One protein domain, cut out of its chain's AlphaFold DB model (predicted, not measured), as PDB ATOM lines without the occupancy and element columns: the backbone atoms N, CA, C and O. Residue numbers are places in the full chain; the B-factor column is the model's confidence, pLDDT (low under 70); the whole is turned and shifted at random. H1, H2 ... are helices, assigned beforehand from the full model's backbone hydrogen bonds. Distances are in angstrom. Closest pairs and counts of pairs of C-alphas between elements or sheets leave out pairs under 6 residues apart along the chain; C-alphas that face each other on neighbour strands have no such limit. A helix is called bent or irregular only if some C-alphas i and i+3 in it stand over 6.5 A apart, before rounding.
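This is residues 546 to 650 of the 915 residues of the protein "Putative secreted protein" of Rhodopirellula europaea 6C (UniProt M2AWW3). Two long helices, H5 and H3, lie side by side and run opposite ways, and H2 packs slantwise on H3 as the other half of a helical hairpin. Short H4 makes a corner at the end of the pair where H3 ends and H5 begins, and H1 runs crosswise to H5, leading into H2. The printed part has 105 residues, with five named helices in the order H1, H2, H3, H4, H5 and no named strand; the class is all helix. The whole is compact, with a radius of gyration of the C-alphas of 14.5 A, yet elongated in outline: it spans 48 by 31 by 21 A, with H5 along the longest axis.

The longest helix, H5, takes residues 620 to 648 and measures 42.0 A, from C-alpha 620 at (-4.958, 52.025, -23.570) to C-alpha 648 at (34.497, 38.401, -28.160). H3, residues 587 to 606, measures 28.8 A and is only just irregular: C-alphas 588 and 591 are 6.7 A apart. H2, residues 565 to 579, measures 20.1 A; it is neither bent nor irregular, but only just, with C-alphas 570 and 573 6.3 A apart. H1, residues 553 to 562, measures 13.9 A and begins with C-alpha 553 at (6.483, 40.690, -41.637). H4, residues 608 to 614, measures 10.4 A.

H5 and H3 are the hubs, touching three helices each. They touch each other at a shallow tilt of 10 degrees, opposite ways; their closest C-alphas, of Leu 605 and Arg 627, are 6.1 A apart. H2 and H3 form a hairpin at a steep tilt of 39 degrees, with the C-alphas of Trp 570 and Ser 596 closest at 4.7 A. H2 only just touches H5, with residue 578 alone: the C-alphas of Leu 578 and Leu 641 are closest at 7.3 A. H2, H3 and H5 form an up and down bundle, each helix running against the one before it. H4 touches H5 about perpendicular, at 86 degrees, with the C-alphas of Ala 612 and Ile 623 closest at 6.4 A. H4 and H3 touch only at the corner, and only just, with 3 pairs of C-alphas within 8 A; those of Trp 604 and Val 611 are closest at 6.5 A. H1 and H5 are close but not clearly touching, with the C-alphas of Met 562 and Ala 630 closest at 7.7 A, while H1 and H2 meet only through their link. Every O i to N i+4 pair is within hydrogen-bond range in H5; the counts are 5 of 6 in H1, 7 of 11 in H2, 13 of 16 in H3 and 2 of 3 in H4.

The two C-alphas farthest apart are those of Gly 617 and Gly 650, at 48.9 A. The printed part has no cut and no long link. The mean pLDDT of the printed part is 88.9; residues 547 to 550 and residue 588 are under 70.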
ATOM      1  N   TRP A 546       9.612  36.223 -46.514       78.12
ATOM      2  CA  TRP A 546      10.184  37.028 -45.428       78.12
ATOM      3  C   TRP A 546      11.400  36.372 -44.769       78.12
ATOM      4  O   TRP A 546      12.463  36.989 -44.635       78.12
ATOM      5  N   GLY A 547      11.265  35.087 -44.429       65.00
ATOM      6  CA  GLY A 547      12.294  34.334 -43.724       65.00
ATOM      7  C   GLY A 547      13.590  34.271 -44.520       65.00
ATOM      8  O   GLY A 547      14.670  34.477 -43.970       65.00
ATOM      9  N   THR A 548      13.521  34.099 -45.838       63.31
ATOM     10  CA  THR A 548      14.728  34.044 -46.664       63.31
ATOM     11  C   THR A 548      15.453  35.384 -46.783       63.31
ATOM     12  O   THR A 548      16.647  35.375 -47.055       63.31
ATOM     13  N   ARG A 549      14.802  36.508 -46.468       65.75
ATOM     14  CA  ARG A 549      15.362  37.871 -46.531       65.75
ATOM     15  C   ARG A 549      15.827  38.433 -45.185       65.75
ATOM     16  O   ARG A 549      16.112  39.619 -45.085       65.75
ATOM     17  N   ASN A 550      15.897  37.587 -44.156       68.69
ATOM     18  CA  ASN A 550      16.188  38.004 -42.781       68.69
ATOM     19  C   ASN A 550      15.185  39.039 -42.247       68.69
ATOM     20  O   ASN A 550      15.550  40.009 -41.585       68.69
ATOM     21  N   MET A 551      13.915  38.837 -42.590       76.44
ATOM     22  CA  MET A 551      12.810  39.694 -42.195       76.44
ATOM     23  C   MET A 551      11.681  38.850 -41.599       76.44
ATOM     24  O   MET A 551      11.480  37.694 -41.970       76.44
ATOM     25  N   ASN A 552      10.914  39.451 -40.699       84.00
ATOM     26  CA  ASN A 552       9.619  38.953 -40.254       84.00
ATOM     27  C   ASN A 552       8.588  40.037 -40.578       84.00
ATOM     28  O   ASN A 552       8.843  41.204 -40.293       84.00
ATOM     29  N   GLU A 553       7.459  39.686 -41.195       88.31
ATOM     30  CA  GLU A 553       6.483  40.690 -41.637       88.31
ATOM     31  C   GLU A 553       5.982  41.576 -40.488       88.31
ATOM     32  O   GLU A 553       5.951  42.802 -40.618       88.31
ATOM     33  N   GLU A 554       5.600  40.964 -39.365       89.75
ATOM     34  CA  GLU A 554       5.089  41.677 -38.195       89.75
ATOM     35  C   GLU A 554       6.163  42.599 -37.616       89.75
ATOM     36  O   GLU A 554       5.910  43.787 -37.395       89.75
ATOM     37  N   GLU A 555       7.381  42.077 -37.458       90.00
ATOM     38  CA  GLU A 555       8.510  42.840 -36.936       90.00
ATOM     39  C   GLU A 555       8.875  44.009 -37.862       90.00
ATOM     40  O   GLU A 555       9.048  45.131 -37.393       90.00
ATOM     41  N   VAL A 556       8.928  43.789 -39.182       91.75
ATOM     42  CA  VAL A 556       9.222  44.833 -40.177       91.75
ATOM     43  C   VAL A 556       8.180  45.942 -40.110       91.75
ATOM     44  O   VAL A 556       8.537  47.118 -40.010       91.75
ATOM     45  N   ARG A 557       6.886  45.592 -40.122       93.12
ATOM     46  CA  ARG A 557       5.794  46.576 -40.034       93.12
ATOM     47  C   ARG A 557       5.859  47.362 -38.731       93.12
ATOM     48  O   ARG A 557       5.658  48.578 -38.739       93.12
ATOM     49  N   PHE A 558       6.158  46.686 -37.625       94.12
ATOM     50  CA  PHE A 558       6.292  47.333 -36.331       94.12
ATOM     51  C   PHE A 558       7.499  48.268 -36.287       94.12
ATOM     52  O   PHE A 558       7.346  49.428 -35.913       94.12
ATOM     53  N   ILE A 559       8.670  47.815 -36.741       93.56
ATOM     54  CA  ILE A 559       9.901  48.612 -36.776       93.56
ATOM     55  C   ILE A 559       9.735  49.853 -37.649       93.56
ATOM     56  O   ILE A 559      10.222  50.917 -37.273       93.56
ATOM     57  N   CYS A 560       8.990  49.770 -38.755       93.50
ATOM     58  CA  CYS A 560       8.733  50.944 -39.588       93.50
ATOM     59  C   CYS A 560       7.999  52.061 -38.832       93.50
ATOM     60  O   CYS A 560       8.255  53.236 -39.074       93.50
ATOM     61  N   LYS A 561       7.122  51.712 -37.882       91.69
ATOM     62  CA  LYS A 561       6.516  52.678 -36.948       91.69
ATOM     63  C   LYS A 561       7.441  52.986 -35.770       91.69
ATOM     64  O   LYS A 561       7.433  54.104 -35.256       91.69
ATOM     65  N   MET A 562       8.237  52.003 -35.346       90.62
ATOM     66  CA  MET A 562       9.117  52.105 -34.187       90.62
ATOM     67  C   MET A 562      10.219  53.147 -34.378       90.62
ATOM     68  O   MET A 562      10.492  53.970 -33.503       90.62
ATOM     69  N   ALA A 563      10.839  53.099 -35.552       90.31
ATOM     70  CA  ALA A 563      11.952  53.935 -35.954       90.31
ATOM     71  C   ALA A 563      11.510  55.283 -36.548       90.31
ATOM     72  O   ALA A 563      12.355  56.025 -37.031       90.31
ATOM     73  N   ASP A 564      10.219  55.625 -36.515       87.50
ATOM     74  CA  ASP A 564       9.715  56.881 -37.073       87.50
ATOM     75  C   ASP A 564      10.118  58.110 -36.227       87.50
ATOM     76  O   ASP A 564      10.062  58.113 -34.985       87.50
ATOM     77  N   GLY A 565      10.490  59.198 -36.903       86.75
ATOM     78  CA  GLY A 565      10.911  60.457 -36.290       86.75
ATOM     79  C   GLY A 565      12.250  60.358 -35.531       86.75
ATOM     80  O   GLY A 565      13.205  59.774 -36.038       86.75
ATOM     81  N   PRO A 566      12.378  60.937 -34.317       85.50
ATOM     82  CA  PRO A 566      13.645  60.944 -33.571       85.50
ATOM     83  C   PRO A 566      14.202  59.551 -33.243       85.50
ATOM     84  O   PRO A 566      15.418  59.396 -33.142       85.50
ATOM     85  N   ALA A 567      13.325  58.544 -33.122       90.25
ATOM     86  CA  ALA A 567      13.710  57.162 -32.841       90.25
ATOM     87  C   ALA A 567      14.616  56.558 -33.923       90.25
ATOM     88  O   ALA A 567      15.458  55.710 -33.618       90.25
ATOM     89  N   TYR A 568      14.512  57.059 -35.157       93.19
ATOM     90  CA  TYR A 568      15.357  56.680 -36.282       93.19
ATOM     91  C   TYR A 568      16.849  56.735 -35.945       93.19
ATOM     92  O   TYR A 568      17.597  55.805 -36.244       93.19
ATOM     93  N   LEU A 569      17.286  57.812 -35.280       93.38
ATOM     94  CA  LEU A 569      18.701  58.066 -34.999       93.38
ATOM     95  C   LEU A 569      19.315  57.023 -34.059       93.38
ATOM     96  O   LEU A 569      20.520  56.781 -34.124       93.38
ATOM     97  N   TRP A 570      18.497  56.410 -33.204       94.25
ATOM     98  CA  TRP A 570      18.925  55.357 -32.285       94.25
ATOM     99  C   TRP A 570      18.709  53.960 -32.873       94.25
ATOM    100  O   TRP A 570      19.512  53.064 -32.627       94.25
ATOM    101  N   TRP A 571      17.677  53.760 -33.697       94.19
ATOM    102  CA  TRP A 571      17.438  52.464 -34.336       94.19
ATOM    103  C   TRP A 571      18.423  52.169 -35.473       94.19
ATOM    104  O   TRP A 571      18.918  51.049 -35.588       94.19
ATOM    105  N   MET A 572      18.759  53.163 -36.301       92.19
ATOM    106  CA  MET A 572      19.577  52.956 -37.501       92.19
ATOM    107  C   MET A 572      20.944  52.298 -37.215       92.19
ATOM    108  O   MET A 572      21.298  51.354 -37.927       92.19
ATOM    109  N   PRO A 573      21.706  52.697 -36.172       91.50
ATOM    110  CA  PRO A 573      22.946  52.008 -35.815       91.50
ATOM    111  C   PRO A 573      22.744  50.538 -35.429       91.50
ATOM    112  O   PRO A 573      23.585  49.708 -35.773       91.50
ATOM    113  N   ILE A 574      21.642  50.206 -34.744       92.19
ATOM    114  CA  ILE A 574      21.291  48.829 -34.361       92.19
ATOM    115  C   ILE A 574      20.975  48.015 -35.618       92.19
ATOM    116  O   ILE A 574      21.556  46.953 -35.820       92.19
ATOM    117  N   GLN A 575      20.135  48.548 -36.507       89.38
ATOM    118  CA  GLN A 575      19.803  47.930 -37.791       89.38
ATOM    119  C   GLN A 575      21.068  47.625 -38.612       89.38
ATOM    120  O   GLN A 575      21.321  46.484 -38.992       89.38
ATOM    121  N   GLN A 576      21.906  48.634 -38.854       85.12
ATOM    122  CA  GLN A 576      23.096  48.480 -39.693       85.12
ATOM    123  C   GLN A 576      24.133  47.546 -39.082       85.12
ATOM    124  O   GLN A 576      24.738  46.761 -39.806       85.12
ATOM    125  N   ARG A 577      24.389  47.652 -37.775       87.19
ATOM    126  CA  ARG A 577      25.539  46.977 -37.164       87.19
ATOM    127  C   ARG A 577      25.190  45.674 -36.471       87.19
ATOM    128  O   ARG A 577      26.000  44.768 -36.525       87.19
ATOM    129  N   LEU A 578      24.033  45.572 -35.824       88.19
ATOM    130  CA  LEU A 578      23.634  44.358 -35.109       88.19
ATOM    131  C   LEU A 578      22.807  43.419 -35.992       88.19
ATOM    132  O   LEU A 578      23.057  42.224 -35.982       88.19
ATOM    133  N   VAL A 579      21.847  43.939 -36.764       84.44
ATOM    134  CA  VAL A 579      20.958  43.080 -37.571       84.44
ATOM    135  C   VAL A 579      21.649  42.585 -38.846       84.44
ATOM    136  O   VAL A 579      21.489  41.424 -39.218       84.44
ATOM    137  N   PHE A 580      22.430  43.442 -39.515       79.50
ATOM    138  CA  PHE A 580      23.019  43.111 -40.821       79.50
ATOM    139  C   PHE A 580      24.522  42.848 -40.839       79.50
ATOM    140  O   PHE A 580      24.969  42.119 -41.719       79.50
ATOM    141  N   ASN A 581      25.291  43.422 -39.910       80.00
ATOM    142  CA  ASN A 581      26.758  43.377 -39.946       80.00
ATOM    143  C   ASN A 581      27.374  43.017 -38.582       80.00
ATOM    144  O   ASN A 581      28.415  43.571 -38.205       80.00
ATOM    145  N   SER A 582      26.729  42.145 -37.798       85.38
ATOM    146  CA  SER A 582      27.215  41.842 -36.445       85.38
ATOM    147  C   SER A 582      28.578  41.158 -36.434       85.38
ATOM    148  O   SER A 582      29.310  41.279 -35.457       85.38
ATOM    149  N   GLU A 583      28.972  40.518 -37.534       84.62
ATOM    150  CA  GLU A 583      30.306  39.948 -37.711       84.62
ATOM    151  C   GLU A 583      31.421  41.010 -37.731       84.62
ATOM    152  O   GLU A 583      32.585  40.684 -37.513       84.62
ATOM    153  N   ARG A 584      31.073  42.287 -37.951       84.50
ATOM    154  CA  ARG A 584      32.000  43.433 -37.920       84.50
ATOM    155  C   ARG A 584      32.053  44.123 -36.549       84.50
ATOM    156  O   ARG A 584      32.788  45.104 -36.380       84.50
ATOM    157  N   LEU A 585      31.258  43.670 -35.575       85.06
ATOM    158  CA  LEU A 585      31.270  44.217 -34.218       85.06
ATOM    159  C   LEU A 585      32.506  43.745 -33.430       85.06
ATOM    160  O   LEU A 585      33.137  42.743 -33.752       85.06
ATOM    161  N   ASN A 586      32.904  44.545 -32.442       80.06
ATOM    162  CA  ASN A 586      33.973  44.282 -31.484       80.06
ATOM    163  C   ASN A 586      33.704  45.043 -30.175       80.06
ATOM    164  O   ASN A 586      32.901  45.974 -30.143       80.06
ATOM    165  N   ASP A 587      34.443  44.728 -29.112       73.12
ATOM    166  CA  ASP A 587      34.245  45.320 -27.777       73.12
ATOM    167  C   ASP A 587      34.238  46.864 -27.750       73.12
ATOM    168  O   ASP A 587      33.651  47.481 -26.865       73.12
ATOM    169  N   THR A 588      34.889  47.526 -28.714       69.50
ATOM    170  CA  THR A 588      34.970  48.996 -28.757       69.50
ATOM    171  C   THR A 588      33.717  49.634 -29.366       69.50
ATOM    172  O   THR A 588      33.418  50.795 -29.082       69.50
ATOM    173  N   ASN A 589      32.973  48.910 -30.209       75.31
ATOM    174  CA  ASN A 589      31.829  49.449 -30.946       75.31
ATOM    175  C   ASN A 589      30.453  48.957 -30.441       75.31
ATOM    176  O   ASN A 589      29.447  49.554 -30.836       75.31
ATOM    177  N   THR A 590      30.395  47.988 -29.513       84.81
ATOM    178  CA  THR A 590      29.144  47.536 -28.860       84.81
ATOM    179  C   THR A 590      28.578  48.556 -27.865       84.81
ATOM    180  O   THR A 590      27.365  48.758 -27.810       84.81
ATOM    181  N   SER A 591      29.429  49.304 -27.150       85.00
ATOM    182  CA  SER A 591      28.994  50.297 -26.145       85.00
ATOM    183  C   SER A 591      28.060  51.383 -26.709       85.00
ATOM    184  O   SER A 591      27.126  51.821 -26.042       85.00
ATOM    185  N   ALA A 592      28.277  51.815 -27.956       88.25
ATOM    186  CA  ALA A 592      27.415  52.801 -28.612       88.25
ATOM    187  C   ALA A 592      26.013  52.246 -28.935       88.25
ATOM    188  O   ALA A 592      25.038  53.003 -28.973       88.25
ATOM    189  N   LEU A 593      25.902  50.932 -29.153       93.19
ATOM    190  CA  LEU A 593      24.625  50.267 -29.395       93.19
ATOM    191  C   LEU A 593      23.815  50.134 -28.103       93.19
ATOM    192  O   LEU A 593      22.613  50.379 -28.139       93.19
ATOM    193  N   HIS A 594      24.461  49.875 -26.960       93.62
ATOM    194  CA  HIS A 594      23.791  49.919 -25.654       93.62
ATOM    195  C   HIS A 594      23.150  51.282 -25.378       93.62
ATOM    196  O   HIS A 594      21.968  51.340 -25.058       93.62
ATOM    197  N   LEU A 595      23.878  52.381 -25.608       93.00
ATOM    198  CA  LEU A 595      23.323  53.733 -25.448       93.00
ATOM    199  C   LEU A 595      22.124  53.990 -26.371       93.00
ATOM    200  O   LEU A 595      21.195  54.705 -26.002       93.00
ATOM    201  N   SER A 596      22.150  53.418 -27.576       94.44
ATOM    202  CA  SER A 596      21.049  53.536 -28.533       94.44
ATOM    203  C   SER A 596      19.819  52.742 -28.077       94.44
ATOM    204  O   SER A 596      18.703  53.251 -28.160       94.44
ATOM    205  N   LEU A 597      20.018  51.535 -27.537       95.31
ATOM    206  CA  LEU A 597      18.952  50.727 -26.940       95.31
ATOM    207  C   LEU A 597      18.336  51.420 -25.718       95.31
ATOM    208  O   LEU A 597      17.116  51.521 -25.643       95.31
ATOM    209  N   ASP A 598      19.152  51.972 -24.816       95.00
ATOM    210  CA  ASP A 598      18.675  52.690 -23.623       95.00
ATOM    211  C   ASP A 598      17.831  53.929 -24.002       95.00
ATOM    212  O   ASP A 598      16.797  54.217 -23.393       95.00
ATOM    213  N   ALA A 599      18.244  54.658 -25.047       94.00
ATOM    214  CA  ALA A 599      17.491  55.801 -25.561       94.00
ATOM    215  C   ALA A 599      16.142  55.381 -26.168       94.00
ATOM    216  O   ALA A 599      15.130  56.048 -25.942       94.00
ATOM    217  N   LEU A 600      16.110  54.267 -26.906       93.75
ATOM    218  CA  LEU A 600      14.869  53.717 -27.454       93.75
ATOM    219  C   LEU A 600      13.932  53.217 -26.359       93.75
ATOM    220  O   LEU A 600      12.742  53.500 -26.439       93.75
ATOM    221  N   GLU A 601      14.452  52.531 -25.342       93.88
ATOM    222  CA  GLU A 601      13.673  52.104 -24.177       93.88
ATOM    223  C   GLU A 601      13.038  53.308 -23.485       93.88
ATOM    224  O   GLU A 601      11.834  53.308 -23.263       93.88
ATOM    225  N   THR A 602      13.800  54.376 -23.246       91.38
ATOM    226  CA  THR A 602      13.261  55.607 -22.641       91.38
ATOM    227  C   THR A 602      12.094  56.163 -23.466       91.38
ATOM    228  O   THR A 602      11.035  56.494 -22.941       91.38
ATOM    229  N   VAL A 603      12.248  56.247 -24.788       89.31
ATOM    230  CA  VAL A 603      11.233  56.853 -25.663       89.31
ATOM    231  C   VAL A 603      10.001  55.963 -25.846       89.31
ATOM    232  O   VAL A 603       8.881  56.467 -25.864       89.31
ATOM    233  N   TRP A 604      10.181  54.650 -25.972       89.69
ATOM    234  CA  TRP A 604       9.085  53.709 -26.218       89.69
ATOM    235  C   TRP A 604       8.394  53.228 -24.948       89.69
ATOM    236  O   TRP A 604       7.202  52.914 -24.977       89.69
ATOM    237  N   LEU A 605       9.127  53.148 -23.840       88.81
ATOM    238  CA  LEU A 605       8.629  52.591 -22.592       88.81
ATOM    239  C   LEU A 605       8.272  53.668 -21.574       88.81
ATOM    240  O   LEU A 605       7.375  53.401 -20.791       88.81
ATOM    241  N   ASP A 606       8.846  54.873 -21.591       88.12
ATOM    242  CA  ASP A 606       8.487  55.894 -20.590       88.12
ATOM    243  C   ASP A 606       7.467  56.925 -21.108       88.12
ATOM    244  O   ASP A 606       6.753  57.540 -20.312       88.12
ATOM    245  N   ASP A 607       7.339  57.091 -22.430       85.50
ATOM    246  CA  ASP A 607       6.417  58.050 -23.050       85.50
ATOM    247  C   ASP A 607       5.218  57.356 -23.722       85.50
ATOM    248  O   ASP A 607       5.209  57.034 -24.910       85.50
ATOM    249  N   GLN A 608       4.135  57.169 -22.963       83.50
ATOM    250  CA  GLN A 608       2.889  56.600 -23.492       83.50
ATOM    251  C   GLN A 608       2.281  57.459 -24.620       83.50
ATOM    252  O   GLN A 608       1.643  56.929 -25.534       83.50
ATOM    253  N   SER A 609       2.495  58.781 -24.592       85.31
ATOM    254  CA  SER A 609       1.977  59.688 -25.622       85.31
ATOM    255  C   SER A 609       2.699  59.503 -26.958       85.31
ATOM    256  O   SER A 609       2.077  59.603 -28.021       85.31
ATOM    257  N   PHE A 610       3.982  59.133 -26.911       87.19
ATOM    258  CA  PHE A 610       4.782  58.802 -28.084       87.19
ATOM    259  C   PHE A 610       4.223  57.586 -28.832       87.19
ATOM    260  O   PHE A 610       4.024  57.661 -30.049       87.19
ATOM    261  N   VAL A 611       3.897  56.503 -28.118       86.62
ATOM    262  CA  VAL A 611       3.308  55.286 -28.707       86.62
ATOM    263  C   VAL A 611       1.899  55.552 -29.239       86.62
ATOM    264  O   VAL A 611       1.605  55.220 -30.388       86.62
ATOM    265  N   ALA A 612       1.054  56.233 -28.458       86.50
ATOM    266  CA  ALA A 612      -0.305  56.592 -28.868       86.50
ATOM    267  C   ALA A 612      -0.327  57.422 -30.166       86.50
ATOM    268  O   ALA A 612      -1.194  57.236 -31.018       86.50
ATOM    269  N   SER A 613       0.656  58.311 -30.355       88.94
ATOM    270  CA  SER A 613       0.768  59.123 -31.574       88.94
ATOM    271  C   SER A 613       1.082  58.314 -32.843       88.94
ATOM    272  O   SER A 613       0.720  58.744 -33.937       88.94
ATOM    273  N   ARG A 614       1.721  57.142 -32.714       87.56
ATOM    274  CA  ARG A 614       2.124  56.265 -33.836       87.56
ATOM    275  C   ARG A 614       1.074  55.224 -34.187       87.56
ATOM    276  O   ARG A 614       1.042  54.734 -35.315       87.56
ATOM    277  N   PHE A 615       0.195  54.928 -33.237       89.50
ATOM    278  CA  PHE A 615      -0.938  54.032 -33.411       89.50
ATOM    279  C   PHE A 615      -2.243  54.748 -33.028       89.50
ATOM    280  O   PHE A 615      -2.842  54.453 -31.988       89.50
ATOM    281  N   PRO A 616      -2.688  55.725 -33.840       87.94
ATOM    282  CA  PRO A 616      -3.876  56.504 -33.525       87.94
ATOM    283  C   PRO A 616      -5.126  55.618 -33.508       87.94
ATOM    284  O   PRO A 616      -5.335  54.796 -34.397       87.94
ATOM    285  N   GLY A 617      -5.988  55.830 -32.513       89.25
ATOM    286  CA  GLY A 617      -7.265  55.122 -32.389       89.25
ATOM    287  C   GLY A 617      -7.210  53.796 -31.626       89.25
ATOM    288  O   GLY A 617      -8.261  53.183 -31.462       89.25
ATOM    289  N   LEU A 618      -6.037  53.381 -31.132       91.75
ATOM    290  CA  LEU A 618      -5.920  52.257 -30.201       91.75
ATOM    291  C   LEU A 618      -6.400  52.634 -28.790       91.75
ATOM    292  O   LEU A 618      -6.267  53.780 -28.354       91.75
ATOM    293  N   SER A 619      -6.946  51.653 -28.076       93.00
ATOM    294  CA  SER A 619      -7.249  51.729 -26.643       93.00
ATOM    295  C   SER A 619      -5.979  51.696 -25.784       93.00
ATOM    296  O   SER A 619      -4.910  51.300 -26.248       93.00
ATOM    297  N   ASP A 620      -6.091  52.067 -24.506       90.69
ATOM    298  CA  ASP A 620      -4.958  52.025 -23.570       90.69
ATOM    299  C   ASP A 620      -4.369  50.610 -23.420       90.69
ATOM    300  O   ASP A 620      -3.155  50.456 -23.317       90.69
ATOM    301  N   GLU A 621      -5.214  49.573 -23.457       92.81
ATOM    302  CA  GLU A 621      -4.788  48.168 -23.396       92.81
ATOM    303  C   GLU A 621      -4.005  47.758 -24.654       92.81
ATOM    304  O   GLU A 621      -2.956  47.120 -24.566       92.81
ATOM    305  N   GLU A 622      -4.463  48.182 -25.832       92.44
ATOM    306  CA  GLU A 622      -3.761  47.932 -27.093       92.44
ATOM    307  C   GLU A 622      -2.441  48.714 -27.176       92.44
ATOM    308  O   GLU A 622      -1.447  48.188 -27.677       92.44
ATOM    309  N   ILE A 623      -2.394  49.941 -26.647       90.69
ATOM    310  CA  ILE A 623      -1.156  50.723 -26.521       90.69
ATOM    311  C   ILE A 623      -0.164  50.002 -25.606       90.69
ATOM    312  O   ILE A 623       1.017  49.903 -25.947       90.69
ATOM    313  N   GLU A 624      -0.624  49.462 -24.477       92.19
ATOM    314  CA  GLU A 624       0.231  48.692 -23.573       92.19
ATOM    315  C   GLU A 624       0.749  47.414 -24.238       92.19
ATOM    316  O   GLU A 624       1.930  47.092 -24.124       92.19
ATOM    317  N   SER A 625      -0.084  46.740 -25.034       93.19
ATOM    318  CA  SER A 625       0.352  45.611 -25.860       93.19
ATOM    319  C   SER A 625       1.455  46.012 -26.852       93.19
ATOM    320  O   SER A 625       2.458  45.304 -26.973       93.19
ATOM    321  N   LYS A 626       1.350  47.178 -27.511       93.56
ATOM    322  CA  LYS A 626       2.419  47.687 -28.395       93.56
ATOM    323  C   LYS A 626       3.694  48.054 -27.635       93.56
ATOM    324  O   LYS A 626       4.782  47.801 -28.149       93.56
ATOM    325  N   ARG A 627       3.589  48.595 -26.418       93.50
ATOM    326  CA  ARG A 627       4.745  48.852 -25.538       93.50
ATOM    327  C   ARG A 627       5.431  47.558 -25.118       93.50
ATOM    328  O   ARG A 627       6.653  47.475 -25.194       93.50
ATOM    329  N   ALA A 628       4.660  46.540 -24.741       93.38
ATOM    330  CA  ALA A 628       5.189  45.226 -24.400       93.38
ATOM    331  C   ALA A 628       5.933  44.595 -25.588       93.38
ATOM    332  O   ALA A 628       7.032  44.071 -25.415       93.38
ATOM    333  N   TYR A 629       5.391  44.725 -26.802       94.38
ATOM    334  CA  TYR A 629       6.056  44.243 -28.013       94.38
ATOM    335  C   TYR A 629       7.336  45.030 -28.347       94.38
ATOM    336  O   TYR A 629       8.367  44.428 -28.643       94.38
ATOM    337  N   ALA A 630       7.330  46.364 -28.207       93.69
ATOM    338  CA  ALA A 630       8.550  47.171 -28.331       93.69
ATOM    339  C   ALA A 630       9.619  46.733 -27.323       93.69
ATOM    340  O   ALA A 630      10.782  46.561 -27.690       93.69
ATOM    341  N   LYS A 631       9.221  46.508 -26.063       94.75
ATOM    342  CA  LYS A 631      10.114  46.008 -25.017       94.75
ATOM    343  C   LYS A 631      10.724  44.666 -25.413       94.75
ATOM    344  O   LYS A 631      11.935  44.514 -25.320       94.75
ATOM    345  N   GLN A 632       9.912  43.731 -25.903       93.62
ATOM    346  CA  GLN A 632      10.380  42.420 -26.349       93.62
ATOM    347  C   GLN A 632      11.442  42.538 -27.453       93.62
ATOM    348  O   GLN A 632      12.485  41.894 -27.369       93.62
ATOM    349  N   ILE A 633      11.221  43.384 -28.467       93.44
ATOM    350  CA  ILE A 633      12.208  43.615 -29.535       93.44
ATOM    351  C   ILE A 633      13.511  44.178 -28.953       93.44
ATOM    352  O   ILE A 633      14.593  43.688 -29.277       93.44
ATOM    353  N   LEU A 634      13.425  45.185 -28.080       95.06
ATOM    354  CA  LEU A 634      14.594  45.824 -27.466       95.06
ATOM    355  C   LEU A 634      15.376  44.854 -26.566       95.06
ATOM    356  O   LEU A 634      16.601  44.770 -26.684       95.06
ATOM    357  N   ASP A 635      14.682  44.061 -25.747       94.75
ATOM    358  CA  ASP A 635      15.270  43.006 -24.917       94.75
ATOM    359  C   ASP A 635      15.971  41.946 -25.783       94.75
ATOM    360  O   ASP A 635      17.092  41.526 -25.474       94.75
ATOM    361  N   ASN A 636      15.355  41.546 -26.902       93.88
ATOM    362  CA  ASN A 636      15.956  40.610 -27.849       93.88
ATOM    363  C   ASN A 636      17.259  41.175 -28.431       93.88
ATOM    364  O   ASN A 636      18.283  40.491 -28.420       93.88
ATOM    365  N   ARG A 637      17.269  42.441 -28.878       94.50
ATOM    366  CA  ARG A 637      18.488  43.095 -29.396       94.50
ATOM    367  C   ARG A 637      19.568  43.238 -28.325       94.50
ATOM    368  O   ARG A 637      20.743  43.020 -28.612       94.50
ATOM    369  N   ARG A 638      19.191  43.532 -27.081       95.50
ATOM    370  CA  ARG A 638      20.131  43.588 -25.952       95.50
ATOM    371  C   ARG A 638      20.745  42.222 -25.660       95.50
ATOM    372  O   ARG A 638      21.951  42.120 -25.459       95.50
ATOM    373  N   THR A 639      19.933  41.171 -25.693       95.56
ATOM    374  CA  THR A 639      20.381  39.784 -25.517       95.56
ATOM    375  C   THR A 639      21.367  39.385 -26.614       95.56
ATOM    376  O   THR A 639      22.442  38.870 -26.317       95.56
ATOM    377  N   GLN A 640      21.056  39.710 -27.872       94.44
ATOM    378  CA  GLN A 640      21.943  39.473 -29.013       94.44
ATOM    379  C   GLN A 640      23.286  40.205 -28.878       94.44
ATOM    380  O   GLN A 640      24.341  39.629 -29.141       94.44
ATOM    381  N   LEU A 641      23.262  41.459 -28.418       94.38
ATOM    382  CA  LEU A 641      24.473  42.242 -28.183       94.38
ATOM    383  C   LEU A 641      25.333  41.644 -27.057       94.38
ATOM    384  O   LEU A 641      26.535  41.463 -27.236       94.38
ATOM    385  N   ASN A 642      24.716  41.246 -25.941       94.44
ATOM    386  CA  ASN A 642      25.409  40.598 -24.823       94.44
ATOM    387  C   ASN A 642      26.063  39.266 -25.237       94.44
ATOM    388  O   ASN A 642      27.159  38.941 -24.777       94.44
ATOM    389  N   LEU A 643      25.400  38.487 -26.100       94.75
ATOM    390  CA  LEU A 643      25.952  37.250 -26.658       94.75
ATOM    391  C   LEU A 643      27.220  37.524 -27.477       94.75
ATOM    392  O   LEU A 643      28.219  36.830 -27.298       94.75
ATOM    393  N   LEU A 644      27.226  38.562 -28.315       92.94
ATOM    394  CA  LEU A 644      28.419  38.959 -29.071       92.94
ATOM    395  C   LEU A 644      29.568  39.401 -28.160       92.94
ATOM    396  O   LEU A 644      30.706  38.996 -28.373       92.94
ATOM    397  N   GLU A 645      29.293  40.172 -27.110       92.81
ATOM    398  CA  GLU A 645      30.333  40.577 -26.155       92.81
ATOM    399  C   GLU A 645      30.954  39.374 -25.435       92.81
ATOM    400  O   GLU A 645      32.175  39.275 -25.308       92.81
ATOM    401  N   ARG A 646      30.132  38.406 -25.011       94.06
ATOM    402  CA  ARG A 646      30.614  37.137 -24.435       94.06
ATOM    403  C   ARG A 646      31.475  36.362 -25.430       94.06
ATOM    404  O   ARG A 646      32.542  35.866 -25.066       94.06
ATOM    405  N   TYR A 647      31.048  36.311 -26.691       93.69
ATOM    406  CA  TYR A 647      31.799  35.680 -27.770       93.69
ATOM    407  C   TYR A 647      33.172  36.335 -27.975       93.69
ATOM    408  O   TYR A 647      34.187  35.640 -28.060       93.69
ATOM    409  N   HIS A 648      33.239  37.669 -28.002       90.81
ATOM    410  CA  HIS A 648      34.497  38.401 -28.160       90.81
ATOM    411  C   HIS A 648      35.460  38.202 -26.985       90.81
ATOM    412  O   HIS A 648      36.670  38.126 -27.211       90.81
ATOM    413  N   ARG A 649      34.936  38.002 -25.766       91.31
ATOM    414  CA  ARG A 649      35.717  37.587 -24.588       91.31
ATOM    415  C   ARG A 649      36.240  36.143 -24.657       91.31
ATOM    416  O   ARG A 649      36.962  35.728 -23.754       91.31
ATOM    417  N   GLY A 650      35.901  35.383 -25.703       90.12
ATOM    418  CA  GLY A 650      36.319  33.989 -25.892       90.12
ATOM    419  C   GLY A 650      35.509  32.981 -25.070       90.12
ATOM    420  O   GLY A 650      35.906  31.818 -24.953       90.12
TER     421      GLY A 650